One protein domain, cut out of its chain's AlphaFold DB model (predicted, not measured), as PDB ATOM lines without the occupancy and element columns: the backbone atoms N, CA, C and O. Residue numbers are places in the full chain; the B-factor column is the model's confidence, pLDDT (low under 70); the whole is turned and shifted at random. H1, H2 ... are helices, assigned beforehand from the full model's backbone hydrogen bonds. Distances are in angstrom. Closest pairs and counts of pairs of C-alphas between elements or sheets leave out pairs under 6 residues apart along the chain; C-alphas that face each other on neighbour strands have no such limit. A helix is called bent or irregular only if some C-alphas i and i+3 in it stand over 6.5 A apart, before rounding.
ATOM      1  N   SER A 329     267.133 208.616 190.579       73.12
ATOM      2  CA  SER A 329     265.935 209.425 190.335       73.12
ATOM      3  C   SER A 329     264.712 208.659 190.831       73.12
ATOM      4  O   SER A 329     264.695 207.427 190.755       73.12
ATOM      5  N   SER A 330     263.708 209.334 191.390       75.56
ATOM      6  CA  SER A 330     262.537 208.648 191.960       75.56
ATOM      7  C   SER A 330     262.002 207.564 191.011       75.56
ATOM      8  O   SER A 330     261.737 206.444 191.440       75.56
ATOM      9  N   ASN A 331     262.012 207.844 189.706       76.06
ATOM     10  CA  ASN A 331     261.697 206.900 188.635       76.06
ATOM     11  C   ASN A 331     262.645 205.691 188.551       76.06
ATOM     12  O   ASN A 331     262.171 204.560 188.454       76.06
ATOM     13  N   LEU A 332     263.966 205.888 188.599       71.44
ATOM     14  CA  LEU A 332     264.939 204.791 188.614       71.44
ATOM     15  C   LEU A 332     264.807 203.944 189.884       71.44
ATOM     16  O   LEU A 332     264.789 202.718 189.802       71.44
ATOM     17  N   THR A 333     264.645 204.579 191.046       76.88
ATOM     18  CA  THR A 333     264.408 203.882 192.318       76.88
ATOM     19  C   THR A 333     263.146 203.026 192.244       76.88
ATOM     20  O   THR A 333     263.176 201.851 192.609       76.88
ATOM     21  N   VAL A 334     262.042 203.591 191.747       82.31
ATOM     22  CA  VAL A 334     260.776 202.871 191.558       82.31
ATOM     23  C   VAL A 334     260.948 201.728 190.558       82.31
ATOM     24  O   VAL A 334     260.520 200.615 190.842       82.31
ATOM     25  N   SER A 335     261.638 201.948 189.437       79.69
ATOM     26  CA  SER A 335     261.923 200.910 188.435       79.69
ATOM     27  C   SER A 335     262.721 199.740 189.021       79.69
ATOM     28  O   SER A 335     262.342 198.579 188.853       79.69
ATOM     29  N   ILE A 336     263.780 200.027 189.784       79.56
ATOM     30  CA  ILE A 336     264.583 199.003 190.465       79.56
ATOM     31  C   ILE A 336     263.725 198.247 191.483       79.56
ATOM     32  O   ILE A 336     263.719 197.017 191.475       79.56
ATOM     33  N   LYS A 337     262.952 198.955 192.317       85.19
ATOM     34  CA  LYS A 337     262.043 198.329 193.290       85.19
ATOM     35  C   LYS A 337     261.015 197.429 192.603       85.19
ATOM     36  O   LYS A 337     260.845 196.288 193.020       85.19
ATOM     37  N   ARG A 338     260.399 197.880 191.508       92.00
ATOM     38  CA  ARG A 338     259.486 197.069 190.687       92.00
ATOM     39  C   ARG A 338     260.166 195.819 190.153       92.00
ATOM     40  O   ARG A 338     259.616 194.725 190.257       92.00
ATOM     41  N   ARG A 339     261.382 195.953 189.622       83.81
ATOM     42  CA  ARG A 339     262.135 194.822 189.069       83.81
ATOM     43  C   ARG A 339     262.510 193.801 190.143       83.81
ATOM     44  O   ARG A 339     262.416 192.606 189.882       83.81
ATOM     45  N   LEU A 340     262.883 194.264 191.336       85.31
ATOM     46  CA  LEU A 340     263.268 193.410 192.461       85.31
ATOM     47  C   LEU A 340     262.070 192.758 193.160       85.31
ATOM     48  O   LEU A 340     262.136 191.579 193.488       85.31
ATOM     49  N   PHE A 341     260.975 193.482 193.397       90.94
ATOM     50  CA  PHE A 341     259.890 193.003 194.267       90.94
ATOM     51  C   PHE A 341     258.608 192.616 193.522       90.94
ATOM     52  O   PHE A 341     257.850 191.777 194.017       90.94
ATOM     53  N   CYS A 342     258.363 193.205 192.350       90.69
ATOM     54  CA  CYS A 342     257.097 193.081 191.616       90.69
ATOM     55  C   CYS A 342     257.226 192.257 190.319       90.69
ATOM     56  O   CYS A 342     256.221 191.777 189.802       90.69
ATOM     57  N   SER A 343     258.441 192.061 189.790       91.75
ATOM     58  CA  SER A 343     258.670 191.266 188.575       91.75
ATOM     59  C   SER A 343     258.357 189.784 188.789       91.75
ATOM     60  O   SER A 343     258.820 189.174 189.756       91.75
ATOM     61  N   ARG A 344     257.670 189.160 187.820       90.50
ATOM     62  CA  ARG A 344     257.440 187.702 187.787       90.50
ATOM     63  C   ARG A 344     258.741 186.887 187.783       90.50
ATOM     64  O   ARG A 344     258.732 185.748 188.237       90.50
ATOM     65  N   ASN A 345     259.851 187.477 187.334       90.06
ATOM     66  CA  ASN A 345     261.154 186.814 187.208       90.06
ATOM     67  C   ASN A 345     262.112 187.099 188.375       90.06
ATOM     68  O   ASN A 345     263.291 186.776 188.280       90.06
ATOM     69  N   THR A 346     261.644 187.699 189.472       89.12
ATOM     70  CA  THR A 346     262.513 187.925 190.636       89.12
ATOM     71  C   THR A 346     262.849 186.624 191.373       89.12
ATOM     72  O   THR A 346     262.092 185.645 191.297       89.12
ATOM     73  N   ASP A 347     263.965 186.627 192.106       91.81
ATOM     74  CA  ASP A 347     264.397 185.534 192.979       91.81
ATOM     75  C   ASP A 347     263.271 185.130 193.953       91.81
ATOM     76  O   ASP A 347     262.507 185.970 194.446       91.81
ATOM     77  N   ARG A 348     263.159 183.829 194.255       90.44
ATOM     78  CA  ARG A 348     262.174 183.290 195.207       90.44
ATOM     79  C   ARG A 348     262.250 183.975 196.573       90.44
ATOM     80  O   ARG A 348     261.218 184.113 197.227       90.44
ATOM     81  N   TYR A 349     263.428 184.440 196.991       89.88
ATOM     82  CA  TYR A 349     263.597 185.202 198.225       89.88
ATOM     83  C   TYR A 349     262.710 186.459 198.259       89.88
ATOM     84  O   TYR A 349     262.005 186.691 199.243       89.88
ATOM     85  N   TYR A 350     262.656 187.222 197.163       88.88
ATOM     86  CA  TYR A 350     261.871 188.460 197.072       88.88
ATOM     87  C   TYR A 350     260.367 188.231 196.871       88.88
ATOM     88  O   TYR A 350     259.560 189.149 197.035       88.88
ATOM     89  N   ARG A 351     259.943 186.996 196.585       91.44
ATOM     90  CA  ARG A 351     258.518 186.622 196.496       91.44
ATOM     91  C   ARG A 351     257.879 186.326 197.848       91.44
ATOM     92  O   ARG A 351     256.670 186.134 197.915       91.44
ATOM     93  N   ARG A 352     258.652 186.321 198.935       94.00
ATOM     94  CA  ARG A 352     258.129 186.014 200.270       94.00
ATOM     95  C   ARG A 352     257.075 187.037 200.739       94.00
ATOM     96  O   ARG A 352     257.165 188.208 200.357       94.00
ATOM     97  N   PRO A 353     256.102 186.631 201.580       96.62
ATOM     98  CA  PRO A 353     254.970 187.480 201.969       96.62
ATOM     99  C   PRO A 353     255.344 188.787 202.675       96.62
ATOM    100  O   PRO A 353     254.616 189.766 202.567       96.62
ATOM    101  N   TRP A 354     256.490 188.853 203.352       94.75
ATOM    102  CA  TRP A 354     256.938 190.077 204.024       94.75
ATOM    103  C   TRP A 354     257.272 191.226 203.054       94.75
ATOM    104  O   TRP A 354     257.357 192.374 203.477       94.75
ATOM    105  N   PHE A 355     257.432 190.945 201.753       94.00
ATOM    106  CA  PHE A 355     257.564 191.963 200.706       94.00
ATOM    107  C   PHE A 355     256.214 192.356 200.073       94.00
ATOM    108  O   PHE A 355     256.181 193.201 199.181       94.00
ATOM    109  N   ASN A 356     255.087 191.782 200.516       94.12
ATOM    110  CA  ASN A 356     253.760 192.143 200.005       94.12
ATOM    111  C   ASN A 356     253.373 193.611 200.231       94.12
ATOM    112  O   ASN A 356     252.783 194.158 199.299       94.12
ATOM    113  N   PRO A 357     253.723 194.273 201.359       94.62
ATOM    114  CA  PRO A 357     253.465 195.704 201.523       94.62
ATOM    115  C   PRO A 357     254.060 196.533 200.379       94.62
ATOM    116  O   PRO A 357     253.361 197.322 199.766       94.62
ATOM    117  N   TRP A 358     255.297 196.241 199.962       91.25
ATOM    118  CA  TRP A 358     255.936 196.918 198.826       91.25
ATOM    119  C   TRP A 358     255.215 196.688 197.493       91.25
ATOM    120  O   TRP A 358     255.119 197.597 196.673       91.25
ATOM    121  N   ARG A 359     254.702 195.473 197.260       94.75
ATOM    122  CA  ARG A 359     253.899 195.166 196.065       94.75
ATOM    123  C   ARG A 359     252.544 195.870 196.089       94.75
ATOM    124  O   ARG A 359     252.002 196.169 195.031       94.75
ATOM    125  N   GLN A 360     251.977 196.080 197.275       95.06
ATOM    126  CA  GLN A 360     250.732 196.815 197.446       95.06
ATOM    127  C   GLN A 360     250.942 198.311 197.208       95.06
ATOM    128  O   GLN A 360     250.238 198.861 196.367       95.06
ATOM    129  N   ASP A 361     251.962 198.909 197.827       91.56
ATOM    130  CA  ASP A 361     252.349 200.306 197.598       91.56
ATOM    131  C   ASP A 361     252.555 200.592 196.104       91.56
ATOM    132  O   ASP A 361     252.107 201.613 195.584       91.56
ATOM    133  N   ASP A 362     253.195 199.671 195.375       93.56
ATOM    134  CA  ASP A 362     253.411 199.823 193.937       93.56
ATOM    135  C   ASP A 362     252.107 199.801 193.118       93.56
ATOM    136  O   ASP A 362     251.946 200.593 192.187       93.56
ATOM    137  N   ARG A 363     251.150 198.934 193.484       95.12
ATOM    138  CA  ARG A 363     249.815 198.905 192.863       95.12
ATOM    139  C   ARG A 363     249.041 200.188 193.148       95.12
ATOM    140  O   ARG A 363     248.465 200.763 192.230       95.12
ATOM    141  N   GLU A 364     249.053 200.652 194.393       94.50
ATOM    142  CA  GLU A 364     248.375 201.886 194.804       94.50
ATOM    143  C   GLU A 364     248.973 203.116 194.106       94.50
ATOM    144  O   GLU A 364     248.241 204.006 193.659       94.50
ATOM    145  N   PHE A 365     250.295 203.136 193.917       91.19
ATOM    146  CA  PHE A 365     250.973 204.170 193.142       91.19
ATOM    147  C   PHE A 365     250.543 204.169 191.667       91.19
ATOM    148  O   PHE A 365     250.300 205.240 191.108       91.19
ATOM    149  N   LEU A 366     250.420 202.997 191.030       92.38
ATOM    150  CA  LEU A 366     249.945 202.890 189.642       92.38
ATOM    151  C   LEU A 366     248.502 203.386 189.488       92.38
ATOM    152  O   LEU A 366     248.238 204.192 188.599       92.38
ATOM    153  N   ILE A 367     247.609 202.983 190.394       96.56
ATOM    154  CA  ILE A 367     246.212 203.447 190.413       96.56
ATOM    155  C   ILE A 367     246.156 204.975 190.562       96.56
ATOM    156  O   ILE A 367     245.413 205.652 189.854       96.56
ATOM    157  N   SER A 368     246.983 205.541 191.446       94.12
ATOM    158  CA  SER A 368     247.043 206.992 191.666       94.12
ATOM    159  C   SER A 368     247.527 207.757 190.427       94.12
ATOM    160  O   SER A 368     247.021 208.841 190.137       94.12
ATOM    161  N   GLN A 369     248.500 207.210 189.691       92.81
ATOM    162  CA  GLN A 369     248.989 207.799 188.438       92.81
ATOM    163  C   GLN A 369     247.904 207.806 187.356       92.81
ATOM    164  O   GLN A 369     247.708 208.821 186.692       92.81
ATOM    165  N   GLU A 370     247.160 206.708 187.217       96.75
ATOM    166  CA  GLU A 370     246.064 206.596 186.252       96.75
ATOM    167  C   GLU A 370     244.942 207.606 186.542       96.75
ATOM    168  O   GLU A 370     244.510 208.335 185.650       96.75
ATOM    169  N   GLN A 371     244.547 207.750 187.812       97.31
ATOM    170  CA  GLN A 371     243.557 208.750 188.231       97.31
ATOM    171  C   GLN A 371     244.014 210.191 187.956       97.31
ATOM    172  O   GLN A 371     243.209 211.047 187.585       97.31
ATOM    173  N   GLN A 372     245.308 210.485 188.128       96.25
ATOM    174  CA  GLN A 372     245.859 211.804 187.802       96.25
ATOM    175  C   GLN A 372     245.856 212.082 186.298       96.25
ATOM    176  O   GLN A 372     245.678 213.237 185.909       96.25
ATOM    177  N   GLN A 373     246.052 211.054 185.470       96.50
ATOM    178  CA  GLN A 373     246.002 211.178 184.017       96.50
ATOM    179  C   GLN A 373     244.567 211.438 183.538       96.50
ATOM    180  O   GLN A 373     244.348 212.408 182.820       96.50
ATOM    181  N   GLN A 374     243.588 210.677 184.042       97.25
ATOM    182  CA  GLN A 374     242.163 210.862 183.724       97.25
ATOM    183  C   GLN A 374     241.625 212.246 184.118       97.25
ATOM    184  O   GLN A 374     240.699 212.744 183.499       97.25
ATOM    185  N   LYS A 375     242.189 212.886 185.152       97.50
ATOM    186  CA  LYS A 375     241.783 214.236 185.582       97.50
ATOM    187  C   LYS A 375     242.355 215.360 184.704       97.50
ATOM    188  O   LYS A 375     241.925 216.507 184.828       97.50
ATOM    189  N   LYS A 376     243.393 215.075 183.913       96.81
ATOM    190  CA  LYS A 376     244.020 216.057 183.014       96.81
ATOM    191  C   LYS A 376     243.361 216.107 181.637       96.81
ATOM    192  O   LYS A 376     243.570 217.094 180.936       96.81
ATOM    193  N   GLU A 377     242.639 215.054 181.273       93.06
ATOM    194  CA  GLU A 377     241.776 214.963 180.087       93.06
ATOM    195  C   GLU A 377     240.409 215.591 180.381       93.06
ATOM    196  O   GLU A 377     239.883 216.270 179.469       93.06
TER     197      GLU A 377
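Overview. This is residues 329 to 377 of the 377 residues of an uncharacterized protein of Eimeria mitis (UniProt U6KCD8). Two helices form an open V: the long helix H3 makes one arm and gives the whole its length, and the shorter helix H1 makes the other arm, meeting the first half of H3 with its last residues. The short helix H2 and the links on either side of it turn the chain at the closed end of the V, and residues 364 to 377, of which 364 to 374 belong to H3, stick out as a free arm. The printed part has 49 residues with three named helices, in the order H1, H2, H3, and no named strand; the class is all helix. It is loose, with a radius of gyration of the C-alphas of 12.6 A, and elongated, spanning 41 by 22 by 15 A.

Along the chain. H1 runs from Ser 330 to Cys 342 and is 16.5 A long from first to last C-alpha; it begins at C-alpha 330, at (262.537, 208.648, 191.960). H2 is residues 348 to 351, 5.1 A from first to last C-alpha. H3 is residues 353 to 374 and is 32.3 A long, from C-alpha 353 at (254.970, 187.480, 201.969) to C-alpha 374 at (242.163, 210.862, 183.724). H3 is irregular: C-alphas 354 and 357 are 7.1 A apart, and its line is a rough one.

Arrangement. H1 and H3 touch, with residues 338 to 342 of H1 and residues 355 to 362 of H3 alone. Their closest C-alphas are those of Cys 342 and Arg 359, 5.9 A apart, and their centres are 11.9 A apart. Their lines stand at a steep tilt of 48 degrees, and they run opposite ways. H1 and H2 only just touch, and only at the corner by their link, with 3 pairs of C-alphas within 8 A; H1 does so with residues 340 to 341 alone. The closest C-alphas of this pair are those of Phe 341 and Tyr 350, 5.7 A apart. H2 and H3 meet only through their link. In H1 every O i to N i+4 pair is within hydrogen-bond range, in H3 16 of 18 are, and H2 is too short for such a pair.

Size, cuts and confidence. The two C-alphas farthest apart are those of Tyr 349 and Glu 377, at 41.1 A. Without the free stretch, the body of 35 residues spans 26 by 18 by 12 A. The links from H1 to H2, of 5 residues, and from H2 to H3, of 1 residue, are tight. The printed part has no cut and ends at Glu 377, the chain's last residue. The mean pLDDT of the printed part is 90.2, and no printed residue is under 70; the mean is 82 in H1 and 95 in H3.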